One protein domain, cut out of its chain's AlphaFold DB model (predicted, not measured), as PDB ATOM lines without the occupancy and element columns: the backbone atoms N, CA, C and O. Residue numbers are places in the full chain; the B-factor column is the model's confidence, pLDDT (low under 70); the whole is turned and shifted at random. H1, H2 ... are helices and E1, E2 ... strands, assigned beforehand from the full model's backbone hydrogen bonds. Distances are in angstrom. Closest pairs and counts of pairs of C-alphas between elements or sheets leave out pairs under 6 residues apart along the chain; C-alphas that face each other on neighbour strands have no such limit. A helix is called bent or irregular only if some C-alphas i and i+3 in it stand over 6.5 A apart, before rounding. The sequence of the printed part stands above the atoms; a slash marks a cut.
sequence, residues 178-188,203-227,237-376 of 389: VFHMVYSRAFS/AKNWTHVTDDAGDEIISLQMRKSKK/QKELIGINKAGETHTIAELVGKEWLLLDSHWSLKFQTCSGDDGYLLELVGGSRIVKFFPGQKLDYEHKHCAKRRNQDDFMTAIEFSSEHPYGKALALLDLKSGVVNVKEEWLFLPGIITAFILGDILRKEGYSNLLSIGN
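AT A GLANCE: This is residues 178 to 188, 203 to 227 and 237 to 376 of the 389 residues of the protein "Putative ovule protein" of Solanum chacoense (UniProt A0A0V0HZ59). A closed barrel of twelve strands is curled round one long helix, H1, which runs through its middle; short H2 turns off at a corner after the end of H1. Residues 303 to 309, a part of the link from E9 to E10, stick out from the body. The printed part has 176 residues with twelve named strands, E1 to E12, followed by two named helices, H1 and H2; round the ring the strands stand in chain order, with E12 beside E1, each neighbour pair antiparallel. The class is mixed, helices and strands. The whole is compact, with a radius of gyration of the C-alphas of 16.0 A, and rounded, spanning 43 by 37 by 31 A.

HOW THE PARTS SIT: E1, residues 178 to 183, is antiparallel to E2, residues 207 to 211, with N 180 and O 210 at 2.8 A, within hydrogen-bond range. E2 and E3, residues 216 to 226, form an antiparallel hairpin, with N 207 and O 220 at 2.8 A. E4, residues 237 to 243, is antiparallel to E3, with N 221 and O 241 at 2.9 A. From E4 on runs a meander, each strand the antiparallel neighbour of the one before: E4, E5 at residues 249 to 256, E6 at 259 to 262, E7 at 267 to 271, E8 at 282 to 286, E9 at 289 to 295, E10 at 315 to 320, E11 at 329 to 335 and E12 at 340 to 343. N and O pairs within hydrogen-bond range along it are N 240 and O 253, 2.8 A, in the hairpin of E4 and E5; N 254 and O 261, 2.8 A, in that of E5 and E6; N 260 and O 269, 2.9 A, in E6 and E7; N 268 and O 285, 2.8 A, in E7 and E8; N 284 and O 291, 2.8 A, in E8 and E9; N 292 and O 319, 2.8 A, in E9 and E10; N 318 and O 332, 2.8 A, in E10 and E11; and N 333 and O 342, 2.9 A, in E11 and E12. E12 and E1 close the ring, antiparallel at 150 degrees, with N 179 and O 341 at 2.8 A. The barrel curls round H1, residues 346 to 366, beside its residues 346 to 361. The closest C-alphas of E12 and H1 are those of Val 343 and Phe 349, 6.4 A apart; those of E6 and H1 are Leu 262 and Pro 351, 7.0 A. H1 and H2, residues 368 to 373, only just touch, only at the corner, with 3 pairs of C-alphas within 8 A, made by residues 362 to 363 of H1 alone; the closest are Leu 363 and Leu 371, 6.9 A. Their lines are about perpendicular, 86 degrees. H2 is not on the barrel. In H2 every O i to N i+4 pair is within hydrogen-bond range; in H1, 15 of 17 are.

IN THESE COORDINATES: E1 begins at C-alpha 178, (37.156, 30.009, 58.587). E3, the longest strand, measures 30.3 A from first to last C-alpha; E5 measures 20.2 A and E9 19.9 A. H1 measures 30.6 A, from C-alpha 346 at (43.357, 30.743, 48.907) to C-alpha 366 at (15.256, 18.645, 49.532). It has a kink of 25 degrees near residue 353 and is irregular, with C-alphas 347 and 350 at 7.2 A. H2, 8.8 A long, ends at C-alpha 373, (19.167, 10.847, 44.770).

THE WHOLE: The two C-alphas farthest apart, those of Ser 188 and Ser 323, are 52.0 A from each other. Residues 189 to 202 are not printed, with 10.7 A between C-alphas 188 and 203; residues 228 to 236 are not printed, with 7.2 A between C-alphas 227 and 237. Of the links that are printed whole, E9 to E10 is long, with 19 residues. The mean pLDDT of the printed part is 80.5; 35 residues are under 70, among them 303 to 310 and 366 to 376.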
ATOM      1  N   VAL A 178      38.515  30.337  58.157       90.62
ATOM      2  CA  VAL A 178      37.156  30.009  58.587       90.62
ATOM      3  C   VAL A 178      36.190  31.047  58.034       90.62
ATOM      4  O   VAL A 178      36.383  32.250  58.208       90.62
ATOM      5  N   PHE A 179      35.151  30.564  57.361       92.56
ATOM      6  CA  PHE A 179      34.059  31.373  56.842       92.56
ATOM      7  C   PHE A 179      32.740  30.940  57.472       92.56
ATOM      8  O   PHE A 179      32.452  29.744  57.559       92.56
ATOM      9  N   HIS A 180      31.913  31.909  57.850       93.06
ATOM     10  CA  HIS A 180      30.600  31.679  58.442       93.06
ATOM     11  C   HIS A 180      29.499  32.131  57.490       93.06
ATOM     12  O   HIS A 180      29.465  33.276  57.054       93.06
ATOM     13  N   MET A 181      28.569  31.231  57.186       91.44
ATOM     14  CA  MET A 181      27.387  31.508  56.380       91.44
ATOM     15  C   MET A 181      26.199  31.829  57.281       91.44
ATOM     16  O   MET A 181      25.573  30.942  57.864       91.44
ATOM     17  N   VAL A 182      25.850  33.107  57.354       87.25
ATOM     18  CA  VAL A 182      24.727  33.603  58.145       87.25
ATOM     19  C   VAL A 182      23.551  33.901  57.224       87.25
ATOM     20  O   VAL A 182      23.565  34.824  56.411       87.25
ATOM     21  N   TYR A 183      22.496  33.103  57.348       79.56
ATOM     22  CA  TYR A 183      21.283  33.288  56.562       79.56
ATOM     23  C   TYR A 183      20.419  34.414  57.139       79.56
ATOM     24  O   TYR A 183      19.932  34.306  58.268       79.56
ATOM     25  N   SER A 184      20.137  35.454  56.352       69.81
ATOM     26  CA  SER A 184      19.150  36.461  56.735       69.81
ATOM     27  C   SER A 184      17.744  35.902  56.499       69.81
ATOM     28  O   SER A 184      17.187  35.927  55.399       69.81
ATOM     29  N   ARG A 185      17.132  35.345  57.554       56.16
ATOM     30  CA  ARG A 185      15.686  35.099  57.544       56.16
ATOM     31  C   ARG A 185      14.986  36.448  57.643       56.16
ATOM     32  O   ARG A 185      15.185  37.175  58.612       56.16
ATOM     33  N   ALA A 186      14.096  36.741  56.699       46.03
ATOM     34  CA  ALA A 186      13.018  37.675  56.981       46.03
ATOM     35  C   ALA A 186      12.288  37.152  58.225       46.03
ATOM     36  O   ALA A 186      11.780  36.028  58.212       46.03
ATOM     37  N   PHE A 187      12.300  37.919  59.314       38.44
ATOM     38  CA  PHE A 187      11.520  37.593  60.498       38.44
ATOM     39  C   PHE A 187      10.077  37.327  60.059       38.44
ATOM     40  O   PHE A 187       9.403  38.203  59.510       38.44
ATOM     41  N   SER A 188       9.614  36.091  60.261       38.03
ATOM     42  CA  SER A 188       8.191  35.781  60.202       38.03
ATOM     43  C   SER A 188       7.524  36.663  61.247       38.03
ATOM     44  O   SER A 188       7.850  36.565  62.429       38.03
ATOM     45  N   ALA A 203      11.078  40.287  50.674       45.22
ATOM     46  CA  ALA A 203      12.347  40.274  51.388       45.22
ATOM     47  C   ALA A 203      13.251  39.206  50.754       45.22
ATOM     48  O   ALA A 203      12.974  38.007  50.814       45.22
ATOM     49  N   LYS A 204      14.284  39.667  50.049       60.25
ATOM     50  CA  LYS A 204      15.263  38.838  49.353       60.25
ATOM     51  C   LYS A 204      16.027  38.021  50.397       60.25
ATOM     52  O   LYS A 204      16.719  38.591  51.227       60.25
ATOM     53  N   ASN A 205      15.889  36.699  50.349       74.12
ATOM     54  CA  ASN A 205      16.669  35.781  51.176       74.12
ATOM     55  C   ASN A 205      18.141  35.858  50.745       74.12
ATOM     56  O   ASN A 205      18.470  35.388  49.650       74.12
ATOM     57  N   TRP A 206      18.987  36.467  51.572       86.00
ATOM     58  CA  TRP A 206      20.432  36.547  51.373       86.00
ATOM     59  C   TRP A 206      21.149  35.649  52.382       86.00
ATOM     60  O   TRP A 206      20.621  35.292  53.436       86.00
ATOM     61  N   THR A 207      22.354  35.218  52.041       89.69
ATOM     62  CA  THR A 207      23.279  34.576  52.979       89.69
ATOM     63  C   THR A 207      24.550  35.387  52.990       89.69
ATOM     64  O   THR A 207      25.224  35.483  51.970       89.69
ATOM     65  N   HIS A 208      24.838  35.983  54.135       91.25
ATOM     66  CA  HIS A 208      26.039  36.765  54.356       91.25
ATOM     67  C   HIS A 208      27.160  35.797  54.709       91.25
ATOM     68  O   HIS A 208      26.983  34.943  55.580       91.25
ATOM     69  N   VAL A 209      28.282  35.892  54.010       92.06
ATOM     70  CA  VAL A 209      29.479  35.113  54.311       92.06
ATOM     71  C   VAL A 209      30.458  36.037  55.009       92.06
ATOM     72  O   VAL A 209      30.900  37.010  54.401       92.06
ATOM     73  N   THR A 210      30.785  35.750  56.264       91.44
ATOM     74  CA  THR A 210      31.769  36.511  57.045       91.44
ATOM     75  C   THR A 210      33.035  35.693  57.260       91.44
ATOM     76  O   THR A 210      32.988  34.461  57.223       91.44
ATOM     77  N   ASP A 211      34.163  36.358  57.489       88.81
ATOM     78  CA  ASP A 211      35.350  35.693  58.029       88.81
ATOM     79  C   ASP A 211      35.207  35.423  59.541       88.81
ATOM     80  O   ASP A 211      34.180  35.730  60.159       88.81
ATOM     81  N   ASP A 212      36.248  34.837  60.130       83.25
ATOM     82  CA  ASP A 212      36.360  34.558  61.569       83.25
ATOM     83  C   ASP A 212      36.378  35.830  62.442       83.25
ATOM     84  O   ASP A 212      36.043  35.790  63.623       83.25
ATOM     85  N   ALA A 213      36.731  36.988  61.871       81.44
ATOM     86  CA  ALA A 213      36.663  38.277  62.561       81.44
ATOM     87  C   ALA A 213      35.264  38.912  62.515       81.44
ATOM     88  O   ALA A 213      35.016  39.899  63.209       81.44
ATOM     89  N   GLY A 214      34.347  38.330  61.740       83.00
ATOM     90  CA  GLY A 214      32.999  38.845  61.528       83.00
ATOM     91  C   GLY A 214      32.896  39.852  60.384       83.00
ATOM     92  O   GLY A 214      31.820  40.418  60.187       83.00
ATOM     93  N   ASP A 215      33.960  40.058  59.606       86.69
ATOM     94  CA  ASP A 215      33.939  40.951  58.453       86.69
ATOM     95  C   ASP A 215      33.202  40.282  57.287       86.69
ATOM     96  O   ASP A 215      33.547  39.179  56.855       86.69
ATOM     97  N   GLU A 216      32.181  40.949  56.739       88.19
ATOM     98  CA  GLU A 216      31.431  40.433  55.590       88.19
ATOM     99  C   GLU A 216      32.300  40.410  54.330       88.19
ATOM    100  O   GLU A 216      32.876  41.416  53.925       88.19
ATOM    101  N   ILE A 217      32.372  39.250  53.684       88.31
ATOM    102  CA  ILE A 217      33.171  39.011  52.485       88.31
ATOM    103  C   ILE A 217      32.308  39.101  51.231       88.31
ATOM    104  O   ILE A 217      32.661  39.786  50.271       88.31
ATOM    105  N   ILE A 218      31.195  38.367  51.228       90.50
ATOM    106  CA  ILE A 218      30.286  38.278  50.090       90.50
ATOM    107  C   ILE A 218      28.874  37.948  50.572       90.50
ATOM    108  O   ILE A 218      28.673  37.142  51.479       90.50
ATOM    109  N   SER A 219      27.887  38.545  49.918       91.00
ATOM    110  CA  SER A 219      26.472  38.246  50.111       91.00
ATOM    111  C   SER A 219      25.958  37.373  48.970       91.00
ATOM    112  O   SER A 219      26.117  37.724  47.805       91.00
ATOM    113  N   LEU A 220      25.324  36.244  49.287       91.81
ATOM    114  CA  LEU A 220      24.901  35.230  48.318       91.81
ATOM    115  C   LEU A 220      23.381  35.090  48.227       91.81
ATOM    116  O   LEU A 220      22.682  35.038  49.242       91.81
ATOM    117  N   GLN A 221      22.867  34.955  47.005       89.94
ATOM    118  CA  GLN A 221      21.451  34.709  46.745       89.94
ATOM    119  C   GLN A 221      21.227  33.741  45.586       89.94
ATOM    120  O   GLN A 221      21.634  33.976  44.451       89.94
ATOM    121  N   MET A 222      20.445  32.698  45.860       88.25
ATOM    122  CA  MET A 222      19.924  31.797  44.838       88.25
ATOM    123  C   MET A 222      18.725  32.432  44.119       88.25
ATOM    124  O   MET A 222      17.703  32.735  44.744       88.25
ATOM    125  N   ARG A 223      18.804  32.569  42.795       85.25
ATOM    126  CA  ARG A 223      17.738  33.063  41.918       85.25
ATOM    127  C   ARG A 223      17.240  31.946  41.001       85.25
ATOM    128  O   ARG A 223      18.007  31.136  40.496       85.25
ATOM    129  N   LYS A 224      15.924  31.901  40.776       80.31
ATOM    130  CA  LYS A 224      15.305  31.080  39.724       80.31
ATOM    131  C   LYS A 224      14.839  32.017  38.618       80.31
ATOM    132  O   LYS A 224      13.954  32.838  38.868       80.31
ATOM    133  N   SER A 225      15.420  31.924  37.428       66.06
ATOM    134  CA  SER A 225      14.982  32.686  36.262       66.06
ATOM    135  C   SER A 225      14.100  31.803  35.364       66.06
ATOM    136  O   SER A 225      14.312  30.598  35.206       66.06
ATOM    137  N   LYS A 226      13.027  32.386  34.813       55.88
ATOM    138  CA  LYS A 226      12.262  31.777  33.717       55.88
ATOM    139  C   LYS A 226      12.815  32.368  32.429       55.88
ATOM    140  O   LYS A 226      12.547  33.536  32.150       55.88
ATOM    141  N   LYS A 227      13.576  31.600  31.650       50.78
ATOM    142  CA  LYS A 227      13.962  32.049  30.309       50.78
ATOM    143  C   LYS A 227      12.718  32.068  29.418       50.78
ATOM    144  O   LYS A 227      11.865  31.180  29.509       50.78
ATOM    145  N   GLN A 237      16.230  27.866  34.834       70.50
ATOM    146  CA  GLN A 237      17.640  28.169  35.061       70.50
ATOM    147  C   GLN A 237      17.787  28.659  36.511       70.50
ATOM    148  O   GLN A 237      17.049  29.539  36.974       70.50
ATOM    149  N   LYS A 238      18.667  28.005  37.275       86.00
ATOM    150  CA  LYS A 238      19.057  28.457  38.616       86.00
ATOM    151  C   LYS A 238      20.373  29.218  38.477       86.00
ATOM    152  O   LYS A 238      21.300  28.719  37.853       86.00
ATOM    153  N   GLU A 239      20.435  30.399  39.065       90.38
ATOM    154  CA  GLU A 239      21.612  31.270  39.064       90.38
ATOM    155  C   GLU A 239      21.937  31.635  40.511       90.38
ATOM    156  O   GLU A 239      21.035  31.846  41.328       90.38
ATOM    157  N   LEU A 240      23.217  31.718  40.834       90.06
ATOM    158  CA  LEU A 240      23.718  32.223  42.098       90.06
ATOM    159  C   LEU A 240      24.300  33.611  41.871       90.06
ATOM    160  O   LEU A 240      25.215  33.797  41.070       90.06
ATOM    161  N   ILE A 241      23.770  34.574  42.611       90.38
ATOM    162  CA  ILE A 241      24.201  35.964  42.580       90.38
ATOM    163  C   ILE A 241      25.040  36.240  43.826       90.38
ATOM    164  O   ILE A 241      24.630  35.892  44.935       90.38
ATOM    165  N   GLY A 242      26.191  36.875  43.626       88.94
ATOM    166  CA  GLY A 242      27.067  37.391  44.668       88.94
ATOM    167  C   GLY A 242      27.073  38.917  44.679       88.94
ATOM    168  O   GLY A 242      27.087  39.542  43.621       88.94
ATOM    169  N   ILE A 243      27.078  39.519  45.865       87.00
ATOM    170  CA  ILE A 243      27.346  40.946  46.065       87.00
ATOM    171  C   ILE A 243      28.668  41.070  46.816       87.00
ATOM    172  O   ILE A 243      28.803  40.510  47.906       87.00
ATOM    173  N   ASN A 244      29.640  41.765  46.222       82.81
ATOM    174  CA  ASN A 244      30.944  42.005  46.844       82.81
ATOM    175  C   ASN A 244      30.878  43.147  47.881       82.81
ATOM    176  O   ASN A 244      29.858  43.821  48.026       82.81
ATOM    177  N   LYS A 245      31.995  43.410  48.574       76.94
ATOM    178  CA  LYS A 245      32.118  44.523  49.539       76.94
ATOM    179  C   LYS A 245      31.792  45.903  48.950       76.94
ATOM    180  O   LYS A 245      31.346  46.780  49.683       76.94
ATOM    181  N   ALA A 246      31.994  46.102  47.646       77.12
ATOM    182  CA  ALA A 246      31.681  47.353  46.953       77.12
ATOM    183  C   ALA A 246      30.182  47.504  46.613       77.12
ATOM    184  O   ALA A 246      29.767  48.541  46.101       77.12
ATOM    185  N   GLY A 247      29.354  46.492  46.902       79.12
ATOM    186  CA  GLY A 247      27.929  46.479  46.568       79.12
ATOM    187  C   GLY A 247      27.636  46.077  45.119       79.12
ATOM    188  O   GLY A 247      26.479  46.099  44.690       79.12
ATOM    189  N   GLU A 248      28.655  45.682  44.358       82.88
ATOM    190  CA  GLU A 248      28.508  45.268  42.970       82.88
ATOM    191  C   GLU A 248      27.946  43.851  42.898       82.88
ATOM    192  O   GLU A 248      28.414  42.920  43.561       82.88
ATOM    193  N   THR A 249      26.917  43.694  42.070       85.69
ATOM    194  CA  THR A 249      26.185  42.442  41.910       85.69
ATOM    195  C   THR A 249      26.715  41.672  40.706       85.69
ATOM    196  O   THR A 249      26.650  42.169  39.584       85.69
ATOM    197  N   HIS A 250      27.153  40.437  40.928       85.25
ATOM    198  CA  HIS A 250      27.725  39.561  39.910       85.25
ATOM    199  C   HIS A 250      27.025  38.199  39.913       85.25
ATOM    200  O   HIS A 250      26.669  37.677  40.973       85.25
ATOM    201  N   THR A 251      26.836  37.597  38.741       88.25
ATOM    202  CA  THR A 251      26.451  36.183  38.659       88.25
ATOM    203  C   THR A 251      27.702  35.347  38.883       88.25
ATOM    204  O   THR A 251      28.631  35.406  38.091       88.25
ATOM    205  N   ILE A 252      27.744  34.590  39.977       90.31
ATOM    206  CA  ILE A 252      28.938  33.829  40.372       90.31
ATOM    207  C   ILE A 252      28.805  32.330  40.099       90.31
ATOM    208  O   ILE A 252      29.811  31.625  40.113       90.31
ATOM    209  N   ALA A 253      27.587  31.829  39.872       91.06
ATOM    210  CA  ALA A 253      27.387  30.481  39.354       91.06
ATOM    211  C   ALA A 253      26.067  30.333  38.593       91.06
ATOM    212  O   ALA A 253      25.067  30.965  38.933       91.06
ATOM    213  N   GLU A 254      26.033  29.432  37.620       91.69
ATOM    214  CA  GLU A 254      24.842  29.095  36.845       91.69
ATOM    215  C   GLU A 254      24.677  27.580  36.732       91.69
ATOM    216  O   GLU A 254      25.633  26.848  36.484       91.69
ATOM    217  N   LEU A 255      23.447  27.098  36.889       88.75
ATOM    218  CA  LEU A 255      23.114  25.701  36.643       88.75
ATOM    219  C   LEU A 255      22.841  25.498  35.151       88.75
ATOM    220  O   LEU A 255      21.795  25.920  34.645       88.75
ATOM    221  N   VAL A 256      23.750  24.804  34.469       85.12
ATOM    222  CA  VAL A 256      23.635  24.463  33.048       85.12
ATOM    223  C   VAL A 256      23.495  22.949  32.913       85.12
ATOM    224  O   VAL A 256      24.407  22.173  33.190       85.12
ATOM    225  N   GLY A 257      22.306  22.505  32.504       80.75
ATOM    226  CA  GLY A 257      21.980  21.083  32.450       80.75
ATOM    227  C   GLY A 257      21.977  20.453  33.845       80.75
ATOM    228  O   GLY A 257      21.021  20.629  34.599       80.75
ATOM    229  N   LYS A 258      23.029  19.693  34.165       79.38
ATOM    230  CA  LYS A 258      23.198  18.977  35.446       79.38
ATOM    231  C   LYS A 258      24.442  19.416  36.223       79.38
ATOM    232  O   LYS A 258      24.729  18.855  37.276       79.38
ATOM    233  N   GLU A 259      25.168  20.399  35.705       87.44
ATOM    234  CA  GLU A 259      26.423  20.882  36.269       87.44
ATOM    235  C   GLU A 259      26.274  22.352  36.648       87.44
ATOM    236  O   GLU A 259      25.593  23.124  35.967       87.44
ATOM    237  N   TRP A 260      26.902  22.738  37.752       91.06
ATOM    238  CA  TRP A 260      27.025  24.140  38.123       91.06
ATOM    239  C   TRP A 260      28.319  24.690  37.541       91.06
ATOM    240  O   TRP A 260      29.396  24.201  37.868       91.06
ATOM    241  N   LEU A 261      28.212  25.714  36.707       91.19
ATOM    242  CA  LEU A 261      29.350  26.478  36.217       91.19
ATOM    243  C   LEU A 261      29.573  27.648  37.167       91.19
ATOM    244  O   LEU A 261      28.655  28.420  37.416       91.19
ATOM    245  N   LEU A 262      30.763  27.746  37.742       90.94
ATOM    246  CA  LEU A 262      31.146  28.726  38.753       90.94
ATOM    247  C   LEU A 262      32.164  29.696  38.150       90.94
ATOM    248  O   LEU A 262      33.027  29.270  37.382       90.94
ATOM    249  N   LEU A 263      32.092  30.966  38.563       85.81
ATOM    250  CA  LEU A 263      33.062  32.025  38.255       85.81
ATOM    251  C   LEU A 263      33.372  32.082  36.757       85.81
ATOM    252  O   LEU A 263      34.436  31.646  36.332       85.81
ATOM    253  N   ASP A 264      32.402  32.512  35.952       81.25
ATOM    254  CA  ASP A 264      32.528  32.583  34.489       81.25
ATOM    255  C   ASP A 264      32.940  31.259  33.824       81.25
ATOM    256  O   ASP A 264      33.628  31.219  32.808       81.25
ATOM    257  N   SER A 265      32.465  30.140  34.380       77.19
ATOM    258  CA  SER A 265      32.752  28.775  33.911       77.19
ATOM    259  C   SER A 265      34.212  28.334  34.058       77.19
ATOM    260  O   SER A 265      34.608  27.330  33.466       77.19
ATOM    261  N   HIS A 266      35.009  29.019  34.881       84.62
ATOM    262  CA  HIS A 266      36.346  28.547  35.257       84.62
ATOM    263  C   HIS A 266      36.308  27.263  36.088       84.62
ATOM    264  O   HIS A 266      37.274  26.498  36.101       84.62
ATOM    265  N   TRP A 267      35.187  27.022  36.764       90.06
ATOM    266  CA  TRP A 267      34.957  25.849  37.586       90.06
ATOM    267  C   TRP A 267      33.651  25.163  37.181       90.06
ATOM    268  O   TRP A 267      32.644  25.825  36.943       90.06
ATOM    269  N   SER A 268      33.648  23.834  37.144       91.06
ATOM    270  CA  SER A 268      32.446  23.015  36.976       91.06
ATOM    271  C   SER A 268      32.274  22.108  38.187       91.06
ATOM    272  O   SER A 268      33.150  21.304  38.505       91.06
ATOM    273  N   LEU A 269      31.146  22.255  38.876       92.25
ATOM    274  CA  LEU A 269      30.729  21.402  39.978       92.25
ATOM    275  C   LEU A 269      29.717  20.374  39.463       92.25
ATOM    276  O   LEU A 269      28.603  20.712  39.047       92.25
ATOM    277  N   LYS A 270      30.112  19.106  39.534       89.56
ATOM    278  CA  LYS A 270      29.363  17.951  39.041       89.56
ATOM    279  C   LYS A 270      28.960  17.056  40.200       89.56
ATOM    280  O   LYS A 270      29.771  16.745  41.071       89.56
ATOM    281  N   PHE A 271      27.714  16.605  40.188       81.88
ATOM    282  CA  PHE A 271      27.253  15.554  41.091       81.88
ATOM    283  C   PHE A 271      27.632  14.198  40.511       81.88
ATOM    284  O   PHE A 271      27.439  13.959  39.314       81.88
ATOM    285  N   GLN A 272      28.169  13.309  41.342       74.31
ATOM    286  CA  GLN A 272      28.528  11.980  40.877       74.31
ATOM    287  C   GLN A 272      27.264  11.208  40.485       74.31
ATOM    288  O   GLN A 272      26.289  11.122  41.230       74.31
ATOM    289  N   THR A 273      27.300  10.613  39.298       57.75
ATOM    290  CA  THR A 273      26.327   9.609  38.876       57.75
ATOM    291  C   THR A 273      26.717   8.290  39.526       57.75
ATOM    292  O   THR A 273      27.803   7.777  39.256       57.75
ATOM    293  N   CYS A 274      25.881   7.763  40.423       49.53
ATOM    294  CA  CYS A 274      26.181   6.562  41.207       49.53
ATOM    295  C   CYS A 274      26.660   5.400  40.319       49.53
ATOM    296  O   CYS A 274      25.867   4.784  39.609       49.53
ATOM    297  N   SER A 275      27.968   5.123  40.355       45.50
ATOM    298  CA  SER A 275      28.590   3.914  39.783       45.50
ATOM    299  C   SER A 275      30.056   3.690  40.193       45.50
ATOM    300  O   SER A 275      30.593   2.629  39.899       45.50
ATOM    301  N   GLY A 276      30.718   4.640  40.869       51.56
ATOM    302  CA  GLY A 276      32.108   4.470  41.305       51.56
ATOM    303  C   GLY A 276      32.219   4.000  42.754       51.56
ATOM    304  O   GLY A 276      31.591   4.589  43.632       51.56
ATOM    305  N   ASP A 277      33.099   3.031  43.005       57.31
ATOM    306  CA  ASP A 277      33.499   2.464  44.317       57.31
ATOM    307  C   ASP A 277      34.275   3.466  45.209       57.31
ATOM    308  O   ASP A 277      35.036   3.141  46.117       57.31
ATOM    309  N   ASP A 278      34.120   4.744  44.886       69.50
ATOM    310  CA  ASP A 278      35.094   5.787  45.117       69.50
ATOM    311  C   ASP A 278      34.708   6.701  46.289       69.50
ATOM    312  O   ASP A 278      35.565   7.453  46.754       69.50
ATOM    313  N   GLY A 279      33.451   6.634  46.751       78.19
ATOM    314  CA  GLY A 279      32.945   7.206  48.008       78.19
ATOM    315  C   GLY A 279      32.746   8.728  48.074       78.19
ATOM    316  O   GLY A 279      32.341   9.227  49.125       78.19
ATOM    317  N   TYR A 280      33.029   9.477  47.004       85.06
ATOM    318  CA  TYR A 280      32.746  10.916  46.937       85.06
ATOM    319  C   TYR A 280      31.314  11.180  46.446       85.06
ATOM    320  O   TYR A 280      30.623  10.276  46.000       85.06
ATOM    321  N   LEU A 281      30.830  12.413  46.589       85.06
ATOM    322  CA  LEU A 281      29.476  12.807  46.168       85.06
ATOM    323  C   LEU A 281      29.494  13.848  45.052       85.06
ATOM    324  O   LEU A 281      28.617  13.860  44.188       85.06
ATOM    325  N   LEU A 282      30.495  14.726  45.073       87.62
ATOM    326  CA  LEU A 282      30.655  15.788  44.092       87.62
ATOM    327  C   LEU A 282      32.107  15.935  43.681       87.62
ATOM    328  O   LEU A 282      33.026  15.645  44.451       87.62
ATOM    329  N   GLU A 283      32.280  16.457  42.481       91.12
ATOM    330  CA  GLU A 283      33.565  16.796  41.904       91.12
ATOM    331  C   GLU A 283      33.528  18.241  41.422       91.12
ATOM    332  O   GLU A 283      32.623  18.643  40.692       91.12
ATOM    333  N   LEU A 284      34.502  19.026  41.858       92.25
ATOM    334  CA  LEU A 284      34.737  20.389  41.418       92.25
ATOM    335  C   LEU A 284      35.993  20.384  40.548       92.25
ATOM    336  O   LEU A 284      37.093  20.106  41.028       92.25
ATOM    337  N   VAL A 285      35.812  20.671  39.264       89.88
ATOM    338  CA  VAL A 285      36.862  20.642  38.243       89.88
ATOM    339  C   VAL A 285      37.163  22.066  37.804       89.88
ATOM    340  O   VAL A 285      36.243  22.791  37.430       89.88
ATOM    341  N   GLY A 286      38.431  22.466  37.819       85.06
ATOM    342  CA  GLY A 286      38.864  23.775  37.332       85.06
ATOM    343  C   GLY A 286      40.293  23.720  36.817       85.06
ATOM    344  O   GLY A 286      41.209  23.360  37.554       85.06
ATOM    345  N   GLY A 287      40.485  24.056  35.541       82.00
ATOM    346  CA  GLY A 287      41.791  23.966  34.887       82.00
ATOM    347  C   GLY A 287      42.405  22.568  35.017       82.00
ATOM    348  O   GLY A 287      41.839  21.584  34.543       82.00
ATOM    349  N   SER A 288      43.569  22.492  35.666       79.44
ATOM    350  CA  SER A 288      44.289  21.240  35.929       79.44
ATOM    351  C   SER A 288      43.878  20.535  37.232       79.44
ATOM    352  O   SER A 288      44.357  19.433  37.513       79.44
ATOM    353  N   ARG A 289      42.994  21.146  38.030       85.50
ATOM    354  CA  ARG A 289      42.656  20.707  39.386       85.50
ATOM    355  C   ARG A 289      41.317  20.000  39.449       85.50
ATOM    356  O   ARG A 289      40.331  20.414  38.840       85.50
ATOM    357  N   ILE A 290      41.294  18.953  40.262       88.62
ATOM    358  CA  ILE A 290      40.105  18.164  40.553       88.62
ATOM    359  C   ILE A 290      39.992  18.033  42.068       88.62
ATOM    360  O   ILE A 290      40.852  17.434  42.718       88.62
ATOM    361  N   VAL A 291      38.911  18.576  42.622       91.62
ATOM    362  CA  VAL A 291      38.589  18.492  44.046       91.62
ATOM    363  C   VAL A 291      37.361  17.615  44.222       91.62
ATOM    364  O   VAL A 291      36.292  17.905  43.692       91.62
ATOM    365  N   LYS A 292      37.498  16.541  44.993       92.00
ATOM    366  CA  LYS A 292      36.413  15.604  45.294       92.00
ATOM    367  C   LYS A 292      35.880  15.852  46.698       92.00
ATOM    368  O   LYS A 292      36.657  16.004  47.638       92.00
ATOM    369  N   PHE A 293      34.562  15.872  46.850       91.12
ATOM    370  CA  PHE A 293      33.907  16.098  48.137       91.12
ATOM    371  C   PHE A 293      33.377  14.789  48.709       91.12
ATOM    372  O   PHE A 293      32.493  14.157  48.127       91.12
ATOM    373  N   PHE A 294      33.898  14.409  49.870       89.31
ATOM    374  CA  PHE A 294      33.535  13.194  50.588       89.31
ATOM    375  C   PHE A 294      32.625  13.520  51.772       89.31
ATOM    376  O   PHE A 294      32.867  14.517  52.453       89.31
ATOM    377  N   PRO A 295      31.607  12.693  52.056       87.50
ATOM    378  CA  PRO A 295      30.792  12.854  53.251       87.50
ATOM    379  C   PRO A 295      31.613  12.571  54.516       87.50
ATOM    380  O   PRO A 295      32.479  11.688  54.542       87.50
ATOM    381  N   GLY A 296      31.313  13.312  55.578       87.44
ATOM    382  CA  GLY A 296      32.006  13.236  56.854       87.44
ATOM    383  C   GLY A 296      33.311  14.021  56.908       87.44
ATOM    384  O   GLY A 296      33.775  14.638  55.945       87.44
ATOM    385  N   GLN A 297      33.910  13.983  58.089       88.00
ATOM    386  CA  GLN A 297      35.245  14.501  58.347       88.00
ATOM    387  C   GLN A 297      36.276  13.441  57.986       88.00
ATOM    388  O   GLN A 297      36.215  12.322  58.496       88.00
ATOM    389  N   LYS A 298      37.200  13.790  57.093       87.19
ATOM    390  CA  LYS A 298      38.213  12.879  56.553       87.19
ATOM    391  C   LYS A 298      39.614  13.467  56.691       87.19
ATOM    392  O   LYS A 298      39.772  14.691  56.739       87.19
ATOM    393  N   LEU A 299      40.626  12.596  56.677       85.88
ATOM    394  CA  LEU A 299      42.043  12.977  56.722       85.88
ATOM    395  C   LEU A 299      42.334  13.886  57.935       85.88
ATOM    396  O   LEU A 299      41.956  13.567  59.057       85.88
ATOM    397  N   ASP A 300      42.971  15.037  57.728       83.12
ATOM    398  CA  ASP A 300      43.368  15.962  58.796       83.12
ATOM    399  C   ASP A 300      42.198  16.514  59.628       83.12
ATOM    400  O   ASP A 300      42.424  17.036  60.718       83.12
ATOM    401  N   TYR A 301      40.965  16.419  59.119       83.75
ATOM    402  CA  TYR A 301      39.758  16.842  59.832       83.75
ATOM    403  C   TYR A 301      39.128  15.721  60.674       83.75
ATOM    404  O   TYR A 301      38.160  15.980  61.392       83.75
ATOM    405  N   GLU A 302      39.646  14.488  60.609       80.12
ATOM    406  CA  GLU A 302      39.173  13.381  61.444       80.12
ATOM    407  C   GLU A 302      39.356  13.695  62.930       80.12
ATOM    408  O   GLU A 302      40.413  14.134  63.394       80.12
ATOM    409  N   HIS A 303      38.299  13.445  63.701       69.69
ATOM    410  CA  HIS A 303      38.325  13.661  65.139       69.69
ATOM    411  C   HIS A 303      39.301  12.706  65.809       69.69
ATOM    412  O   HIS A 303      39.143  11.489  65.742       69.69
ATOM    413  N   LYS A 304      40.260  13.277  66.538       59.72
ATOM    414  CA  LYS A 304      41.278  12.486  67.223       59.72
ATOM    415  C   LYS A 304      40.787  11.921  68.557       59.72
ATOM    416  O   LYS A 304      41.065  10.761  68.813       59.72
ATOM    417  N   HIS A 305      39.987  12.650  69.353       48.22
ATOM    418  CA  HIS A 305      39.407  12.134  70.611       48.22
ATOM    419  C   HIS A 305      38.098  12.838  71.048       48.22
ATOM    420  O   HIS A 305      37.932  14.037  70.849       48.22
ATOM    421  N   CYS A 306      37.186  12.061  71.657       46.56
ATOM    422  CA  CYS A 306      36.086  12.403  72.589       46.56
ATOM    423  C   CYS A 306      35.395  13.789  72.532       46.56
ATOM    424  O   CYS A 306      35.061  14.347  73.576       46.56
ATOM    425  N   ALA A 307      35.077  14.325  71.355       50.94
ATOM    426  CA  ALA A 307      34.058  15.372  71.236       50.94
ATOM    427  C   ALA A 307      32.664  14.739  71.078       50.94
ATOM    428  O   ALA A 307      32.538  13.635  70.539       50.94
ATOM    429  N   LYS A 308      31.603  15.424  71.537       54.00
ATOM    430  CA  LYS A 308      30.208  15.009  71.291       54.00
ATOM    431  C   LYS A 308      30.048  14.726  69.795       54.00
ATOM    432  O   LYS A 308      30.174  15.648  68.991       54.00
ATOM    433  N   ARG A 309      29.804  13.461  69.432       59.47
ATOM    434  CA  ARG A 309      29.683  13.030  68.034       59.47
ATOM    435  C   ARG A 309      28.481  13.738  67.404       59.47
ATOM    436  O   ARG A 309      27.341  13.335  67.617       59.47
ATOM    437  N   ARG A 310      28.733  14.828  66.672       69.50
ATOM    438  CA  ARG A 310      27.773  15.368  65.702       69.50
ATOM    439  C   ARG A 310      27.618  14.356  64.567       69.50
ATOM    440  O   ARG A 310      28.499  13.513  64.375       69.50
ATOM    441  N   ASN A 311      26.492  14.413  63.862       75.69
ATOM    442  CA  ASN A 311      26.259  13.479  62.770       75.69
ATOM    443  C   ASN A 311      27.333  13.700  61.691       75.69
ATOM    444  O   ASN A 311      27.612  14.840  61.334       75.69
ATOM    445  N   GLN A 312      27.956  12.628  61.199       80.12
ATOM    446  CA  GLN A 312      28.959  12.732  60.134       80.12
ATOM    447  C   GLN A 312      28.336  13.233  58.826       80.12
ATOM    448  O   GLN A 312      29.013  13.913  58.062       80.12
ATOM    449  N   ASP A 313      27.036  13.011  58.628       76.69
ATOM    450  CA  ASP A 313      26.289  13.537  57.478       76.69
ATOM    451  C   ASP A 313      26.179  15.073  57.482       76.69
ATOM    452  O   ASP A 313      25.885  15.672  56.449       76.69
ATOM    453  N   ASP A 314      26.437  15.725  58.626       84.19
ATOM    454  CA  ASP A 314      26.459  17.189  58.737       84.19
ATOM    455  C   ASP A 314      27.721  17.793  58.075       84.19
ATOM    456  O   ASP A 314      27.785  19.006  57.856       84.19
ATOM    457  N   PHE A 315      28.725  16.964  57.756       88.81
ATOM    458  CA  PHE A 315      30.029  17.399  57.263       88.81
ATOM    459  C   PHE A 315      30.341  16.888  55.856       88.81
ATOM    460  O   PHE A 315      29.960  15.782  55.473       88.81
ATOM    461  N   MET A 316      31.128  17.664  55.110       91.31
ATOM    462  CA  MET A 316      31.796  17.211  53.889       91.31
ATOM    463  C   MET A 316      33.244  17.692  53.841       91.31
ATOM    464  O   MET A 316      33.524  18.857  54.108       91.31
ATOM    465  N   THR A 317      34.163  16.817  53.446       93.50
ATOM    466  CA  THR A 317      35.586  17.141  53.283       93.50
ATOM    467  C   THR A 317      35.935  17.253  51.799       93.50
ATOM    468  O   THR A 317      35.668  16.331  51.032       93.50
ATOM    469  N   ALA A 318      36.547  18.367  51.395       94.44
ATOM    470  CA  ALA A 318      37.059  18.600  50.045       94.44
ATOM    471  C   ALA A 318      38.506  18.107  49.940       94.44
ATOM    472  O   ALA A 318      39.343  18.468  50.771       94.44
ATOM    473  N   ILE A 319      38.799  17.274  48.943       92.25
ATOM    474  CA  ILE A 319      40.045  16.506  48.864       92.25
ATOM    475  C   ILE A 319      40.601  16.567  47.444       92.25
ATOM    476  O   ILE A 319      39.898  16.257  46.482       92.25
ATOM    477  N   GLU A 320      41.868  16.951  47.319       91.12
ATOM    478  CA  GLU A 320      42.612  16.936  46.056       91.12
ATOM    479  C   GLU A 320      43.557  15.736  46.028       91.12
ATOM    480  O   GLU A 320      44.243  15.444  47.009       91.12
ATOM    481  N   PHE A 321      43.600  15.044  44.891       84.94
ATOM    482  CA  PHE A 321      44.555  13.971  44.630       84.94
ATOM    483  C   PHE A 321      45.607  14.478  43.650       84.94
ATOM    484  O   PHE A 321      45.284  15.100  42.642       84.94
ATOM    485  N   SER A 322      46.874  14.207  43.942       82.44
ATOM    486  CA  SER A 322      47.999  14.609  43.093       82.44
ATOM    487  C   SER A 322      49.112  13.570  43.158       82.44
ATOM    488  O   SER A 322      49.079  12.679  44.004       82.44
ATOM    489  N   SER A 323      50.130  13.699  42.306       78.06
ATOM    490  CA  SER A 323      51.345  12.877  42.405       78.06
ATOM    491  C   SER A 323      52.061  13.046  43.751       78.06
ATOM    492  O   SER A 323      52.648  12.097  44.252       78.06
ATOM    493  N   GLU A 324      51.994  14.242  44.344       82.94
ATOM    494  CA  GLU A 324      52.537  14.538  45.678       82.94
ATOM    495  C   GLU A 324      51.656  13.957  46.798       82.94
ATOM    496  O   GLU A 324      52.162  13.563  47.845       82.94
ATOM    497  N   HIS A 325      50.341  13.879  46.574       83.94
ATOM    498  CA  HIS A 325      49.354  13.420  47.552       83.94
ATOM    499  C   HIS A 325      48.461  12.319  46.951       83.94
ATOM    500  O   HIS A 325      47.263  12.539  46.738       83.94
ATOM    501  N   PRO A 326      49.012  11.122  46.668       81.56
ATOM    502  CA  PRO A 326      48.279  10.049  45.988       81.56
ATOM    503  C   PRO A 326      47.142   9.462  46.837       81.56
ATOM    504  O   PRO A 326      46.214   8.867  46.294       81.56
ATOM    505  N   TYR A 327      47.192   9.655  48.159       82.19
ATOM    506  CA  TYR A 327      46.147   9.261  49.114       82.19
ATOM    507  C   TYR A 327      45.174  10.398  49.463       82.19
ATOM    508  O   TYR A 327      44.271  10.215  50.279       82.19
ATOM    509  N   GLY A 328      45.333  11.552  48.815       86.25
ATOM    510  CA  GLY A 328      44.497  12.727  49.003       86.25
ATOM    511  C   GLY A 328      45.069  13.722  50.011       86.25
ATOM    512  O   GLY A 328      45.667  13.360  51.023       86.25
ATOM    513  N   LYS A 329      44.849  15.003  49.725       90.19
ATOM    514  CA  LYS A 329      45.118  16.141  50.602       90.19
ATOM    515  C   LYS A 329      43.794  16.819  50.930       90.19
ATOM    516  O   LYS A 329      43.092  17.258  50.021       90.19
ATOM    517  N   ALA A 330      43.442  16.919  52.211       91.69
ATOM    518  CA  ALA A 330      42.243  17.649  52.616       91.69
ATOM    519  C   ALA A 330      42.466  19.156  52.476       91.69
ATOM    520  O   ALA A 330      43.313  19.722  53.174       91.69
ATOM    521  N   LEU A 331      41.679  19.786  51.605       92.44
ATOM    522  CA  LEU A 331      41.736  21.211  51.290       92.44
ATOM    523  C   LEU A 331      40.710  22.035  52.067       92.44
ATOM    524  O   LEU A 331      40.982  23.188  52.394       92.44
ATOM    525  N   ALA A 332      39.536  21.467  52.349       94.25
ATOM    526  CA  ALA A 332      38.483  22.164  53.076       94.25
ATOM    527  C   ALA A 332      37.569  21.212  53.856       94.25
ATOM    528  O   ALA A 332      37.422  20.045  53.490       94.25
ATOM    529  N   LEU A 333      36.919  21.732  54.896       94.38
ATOM    530  CA  LEU A 333      35.839  21.073  55.629       94.38
ATOM    531  C   LEU A 333      34.604  21.972  55.638       94.38
ATOM    532  O   LEU A 333      34.658  23.103  56.122       94.38
ATOM    533  N   LEU A 334      33.492  21.443  55.146       93.56
ATOM    534  CA  LEU A 334      32.188  22.090  55.130       93.56
ATOM    535  C   LEU A 334      31.342  21.511  56.271       93.56
ATOM    536  O   LEU A 334      31.009  20.330  56.234       93.56
ATOM    537  N   ASP A 335      30.988  22.316  57.269       91.44
ATOM    538  CA  ASP A 335      29.922  22.013  58.230       91.44
ATOM    539  C   ASP A 335      28.623  22.617  57.692       91.44
ATOM    540  O   ASP A 335      28.324  23.801  57.869       91.44
ATOM    541  N   LEU A 336      27.852  21.790  56.991       85.94
ATOM    542  CA  LEU A 336      26.646  22.212  56.281       85.94
ATOM    543  C   LEU A 336      25.491  22.537  57.237       85.94
ATOM    544  O   LEU A 336      24.527  23.194  56.844       85.94
ATOM    545  N   LYS A 337      25.584  22.099  58.495       84.50
ATOM    546  CA  LYS A 337      24.572  22.340  59.523       84.50
ATOM    547  C   LYS A 337      24.780  23.658  60.245       84.50
ATOM    548  O   LYS A 337      23.805  24.361  60.502       84.50
ATOM    549  N   SER A 338      26.021  23.974  60.611       85.00
ATOM    550  CA  SER A 338      26.349  25.257  61.241       85.00
ATOM    551  C   SER A 338      26.660  26.361  60.228       85.00
ATOM    552  O   SER A 338      26.693  27.528  60.606       85.00
ATOM    553  N   GLY A 339      26.836  26.008  58.950       88.44
ATOM    554  CA  GLY A 339      27.185  26.952  57.891       88.44
ATOM    555  C   GLY A 339      28.644  27.398  57.964       88.44
ATOM    556  O   GLY A 339      28.952  28.511  57.554       88.44
ATOM    557  N   VAL A 340      29.535  26.571  58.514       91.69
ATOM    558  CA  VAL A 340      30.957  26.905  58.672       91.69
ATOM    559  C   VAL A 340      31.780  26.224  57.589       91.69
ATOM    560  O   VAL A 340      31.643  25.026  57.351       91.69
ATOM    561  N   VAL A 341      32.665  26.975  56.945       93.75
ATOM    562  CA  VAL A 341      33.548  26.485  55.886       93.75
ATOM    563  C   VAL A 341      34.993  26.758  56.279       93.75
ATOM    564  O   VAL A 341      35.394  27.907  56.402       93.75
ATOM    565  N   ASN A 342      35.774  25.698  56.474       93.06
ATOM    566  CA  ASN A 342      37.207  25.777  56.749       93.06
ATOM    567  C   ASN A 342      37.968  25.512  55.452       93.06
ATOM    568  O   ASN A 342      37.748  24.459  54.864       93.06
ATOM    569  N   VAL A 343      38.871  26.392  55.021       91.94
ATOM    570  CA  VAL A 343      39.629  26.247  53.765       91.94
ATOM    571  C   VAL A 343      41.115  26.471  54.009       91.94
ATOM    572  O   VAL A 343      41.493  27.448  54.639       91.94
ATOM    573  N   LYS A 344      41.978  25.587  53.506       89.12
ATOM    574  CA  LYS A 344      43.435  25.693  53.686       89.12
ATOM    575  C   LYS A 344      44.156  26.454  52.571       89.12
ATOM    576  O   LYS A 344      45.284  26.877  52.782       89.12
ATOM    577  N   GLU A 345      43.547  26.599  51.395       87.31
ATOM    578  CA  GLU A 345      44.191  27.209  50.223       87.31
ATOM    579  C   GLU A 345      43.353  28.356  49.639       87.31
ATOM    580  O   GLU A 345      42.149  28.208  49.434       87.31
ATOM    581  N   GLU A 346      44.003  29.488  49.340       86.56
ATOM    582  CA  GLU A 346      43.357  30.743  48.907       86.56
ATOM    583  C   GLU A 346      42.513  30.577  47.639       86.56
ATOM    584  O   GLU A 346      41.378  31.048  47.571       86.56
ATOM    585  N   TRP A 347      43.021  29.847  46.642       86.88
ATOM    586  CA  TRP A 347      42.308  29.640  45.377       86.88
ATOM    587  C   TRP A 347      40.973  28.902  45.556       86.88
ATOM    588  O   TRP A 347      40.083  29.033  44.715       86.88
ATOM    589  N   LEU A 348      40.809  28.146  46.648       90.69
ATOM    590  CA  LEU A 348      39.584  27.412  46.949       90.69
ATOM    591  C   LEU A 348      38.581  28.248  47.757       90.69
ATOM    592  O   LEU A 348      37.456  27.795  47.937       90.69
ATOM    593  N   PHE A 349      38.915  29.462  48.212       90.31
ATOM    594  CA  PHE A 349      37.994  30.276  49.020       90.31
ATOM    595  C   PHE A 349      36.643  30.455  48.339       90.31
ATOM    596  O   PHE A 349      35.623  29.977  48.835       90.31
ATOM    597  N   LEU A 350      36.628  31.105  47.177       90.44
ATOM    598  CA  LEU A 350      35.380  31.429  46.501       90.44
ATOM    599  C   LEU A 350      34.688  30.181  45.916       90.44
ATOM    600  O   LEU A 350      33.494  30.014  46.179       90.44
ATOM    601  N   PRO A 351      35.381  29.251  45.222       91.94
ATOM    602  CA  PRO A 351      34.748  28.015  44.757       91.94
ATOM    603  C   PRO A 351      34.208  27.148  45.905       91.94
ATOM    604  O   PRO A 351      33.122  26.578  45.793       91.94
ATOM    605  N   GLY A 352      34.923  27.080  47.031       92.25
ATOM    606  CA  GLY A 352      34.522  26.350  48.233       92.25
ATOM    607  C   GLY A 352      33.299  26.964  48.912       92.25
ATOM    608  O   GLY A 352      32.346  26.242  49.210       92.25
ATOM    609  N   ILE A 353      33.275  28.291  49.081       92.62
ATOM    610  CA  ILE A 353      32.119  29.044  49.599       92.62
ATOM    611  C   ILE A 353      30.893  28.829  48.702       92.62
ATOM    612  O   ILE A 353      29.815  28.504  49.194       92.62
ATOM    613  N   ILE A 354      31.039  28.956  47.380       93.00
ATOM    614  CA  ILE A 354      29.924  28.752  46.445       93.00
ATOM    615  C   ILE A 354      29.403  27.313  46.523       93.00
ATOM    616  O   ILE A 354      28.192  27.094  46.609       93.00
ATOM    617  N   THR A 355      30.308  26.334  46.542       93.38
ATOM    618  CA  THR A 355      29.950  24.914  46.639       93.38
ATOM    619  C   THR A 355      29.185  24.631  47.929       93.38
ATOM    620  O   THR A 355      28.102  24.047  47.887       93.38
ATOM    621  N   ALA A 356      29.679  25.110  49.073       93.06
ATOM    622  CA  ALA A 356      29.008  24.960  50.360       93.06
ATOM    623  C   ALA A 356      27.626  25.631  50.389       93.06
ATOM    624  O   ALA A 356      26.674  25.047  50.910       93.06
ATOM    625  N   PHE A 357      27.477  26.805  49.769       91.88
ATOM    626  CA  PHE A 357      26.184  27.478  49.651       91.88
ATOM    627  C   PHE A 357      25.185  26.659  48.822       91.88
ATOM    628  O   PHE A 357      24.038  26.473  49.239       91.88
ATOM    629  N   ILE A 358      25.607  26.146  47.659       90.06
ATOM    630  CA  ILE A 358      24.765  25.311  46.789       90.06
ATOM    631  C   ILE A 358      24.326  24.048  47.540       90.06
ATOM    632  O   ILE A 358      23.138  23.720  47.543       90.06
ATOM    633  N   LEU A 359      25.259  23.377  48.221       88.00
ATOM    634  CA  LEU A 359      24.983  22.186  49.025       88.00
ATOM    635  C   LEU A 359      24.002  22.480  50.163       88.00
ATOM    636  O   LEU A 359      23.008  21.772  50.312       88.00
ATOM    637  N   GLY A 360      24.231  23.553  50.922       85.12
ATOM    638  CA  GLY A 360      23.341  23.974  52.002       85.12
ATOM    639  C   GLY A 360      21.932  24.319  51.510       85.12
ATOM    640  O   GLY A 360      20.942  23.963  52.152       85.12
ATOM    641  N   ASP A 361      21.807  24.962  50.343       83.06
ATOM    642  CA  ASP A 361      20.503  25.268  49.747       83.06
ATOM    643  C   ASP A 361      19.745  24.007  49.304       83.06
ATOM    644  O   ASP A 361      18.537  23.920  49.543       83.06
ATOM    645  N   ILE A 362      20.442  23.029  48.710       80.62
ATOM    646  CA  ILE A 362      19.872  21.725  48.328       80.62
ATOM    647  C   ILE A 362      19.420  20.970  49.579       80.62
ATOM    648  O   ILE A 362      18.250  20.603  49.681       80.62
ATOM    649  N   LEU A 363      20.299  20.817  50.574       76.94
ATOM    650  CA  LEU A 363      19.995  20.107  51.819       76.94
ATOM    651  C   LEU A 363      18.791  20.702  52.550       76.94
ATOM    652  O   LEU A 363      17.930  19.967  53.027       76.94
ATOM    653  N   ARG A 364      18.687  22.032  52.604       73.75
ATOM    654  CA  ARG A 364      17.567  22.712  53.263       73.75
ATOM    655  C   ARG A 364      16.233  22.514  52.544       73.75
ATOM    656  O   ARG A 364      15.195  22.499  53.199       73.75
ATOM    657  N   LYS A 365      16.240  22.452  51.211       71.44
ATOM    658  CA  LYS A 365      15.013  22.344  50.402       71.44
ATOM    659  C   LYS A 365      14.557  20.904  50.213       71.44
ATOM    660  O   LYS A 365      13.357  20.660  50.173       71.44
ATOM    661  N   GLU A 366      15.505  19.989  50.052       66.50
ATOM    662  CA  GLU A 366      15.256  18.645  49.532       66.50
ATOM    663  C   GLU A 366      15.700  17.545  50.515       66.50
ATOM    664  O   GLU A 366      15.259  16.408  50.374       66.50
ATOM    665  N   GLY A 367      16.495  17.866  51.542       61.91
ATOM    666  CA  GLY A 367      17.018  16.901  52.516       61.91
ATOM    667  C   GLY A 367      18.228  16.098  52.013       61.91
ATOM    668  O   GLY A 367      18.532  16.069  50.821       61.91
ATOM    669  N   TYR A 368      18.934  15.428  52.933       58.69
ATOM    670  CA  TYR A 368      20.171  14.681  52.637       58.69
ATOM    671  C   TYR A 368      19.958  13.494  51.684       58.69
ATOM    672  O   TYR A 368      20.770  13.250  50.793       58.69
ATOM    673  N   SER A 369      18.822  12.798  51.800       57.56
ATOM    674  CA  SER A 369      18.459  11.678  50.922       57.56
ATOM    675  C   SER A 369      18.354  12.080  49.449       57.56
ATOM    676  O   SER A 369      18.649  11.270  48.572       57.56
ATOM    677  N   ASN A 370      17.994  13.334  49.160       59.09
ATOM    678  CA  ASN A 370      17.927  13.828  47.790       59.09
ATOM    679  C   ASN A 370      19.274  14.280  47.233       59.09
ATOM    680  O   ASN A 370      19.483  14.198  46.029       59.09
ATOM    681  N   LEU A 371      20.229  14.653  48.084       60.44
ATOM    682  CA  LEU A 371      21.605  14.883  47.645       60.44
ATOM    683  C   LEU A 371      22.228  13.592  47.085       60.44
ATOM    684  O   LEU A 371      22.919  13.629  46.070       60.44
ATOM    685  N   LEU A 372      21.887  12.448  47.687       58.19
ATOM    686  CA  LEU A 372      22.206  11.113  47.171       58.19
ATOM    687  C   LEU A 372      21.356  10.744  45.936       58.19
ATOM    688  O   LEU A 372      21.848  10.093  45.018       58.19
ATOM    689  N   SER A 373      20.086  11.172  45.876       51.50
ATOM    690  CA  SER A 373      19.167  10.847  44.770       51.50
ATOM    691  C   SER A 373      19.362  11.691  43.500       51.50
ATOM    692  O   SER A 373      18.995  11.237  42.414       51.50
ATOM    693  N   ILE A 374      19.989  12.872  43.582       56.09
ATOM    694  CA  ILE A 374      20.404  13.676  42.414       56.09
ATOM    695  C   ILE A 374      21.343  12.862  41.506       56.09
ATOM    696  O   ILE A 374      21.257  12.982  40.284       56.09
ATOM    697  N   GLY A 375      22.154  11.966  42.082       47.47
ATOM    698  CA  GLY A 375      22.949  10.990  41.330       47.47
ATOM    699  C   GLY A 375      22.127   9.851  40.702       47.47
ATOM    700  O   GLY A 375      22.523   9.322  39.663       47.47
ATOM    701  N   ASN A 376      20.969   9.504  41.283       39.75
ATOM    702  CA  ASN A 376      20.141   8.346  40.910       39.75
ATOM    703  C   ASN A 376      19.013   8.651  39.908       39.75
ATOM    704  O   ASN A 376      18.688   7.787  39.096       39.75
TER     705      ASN A 376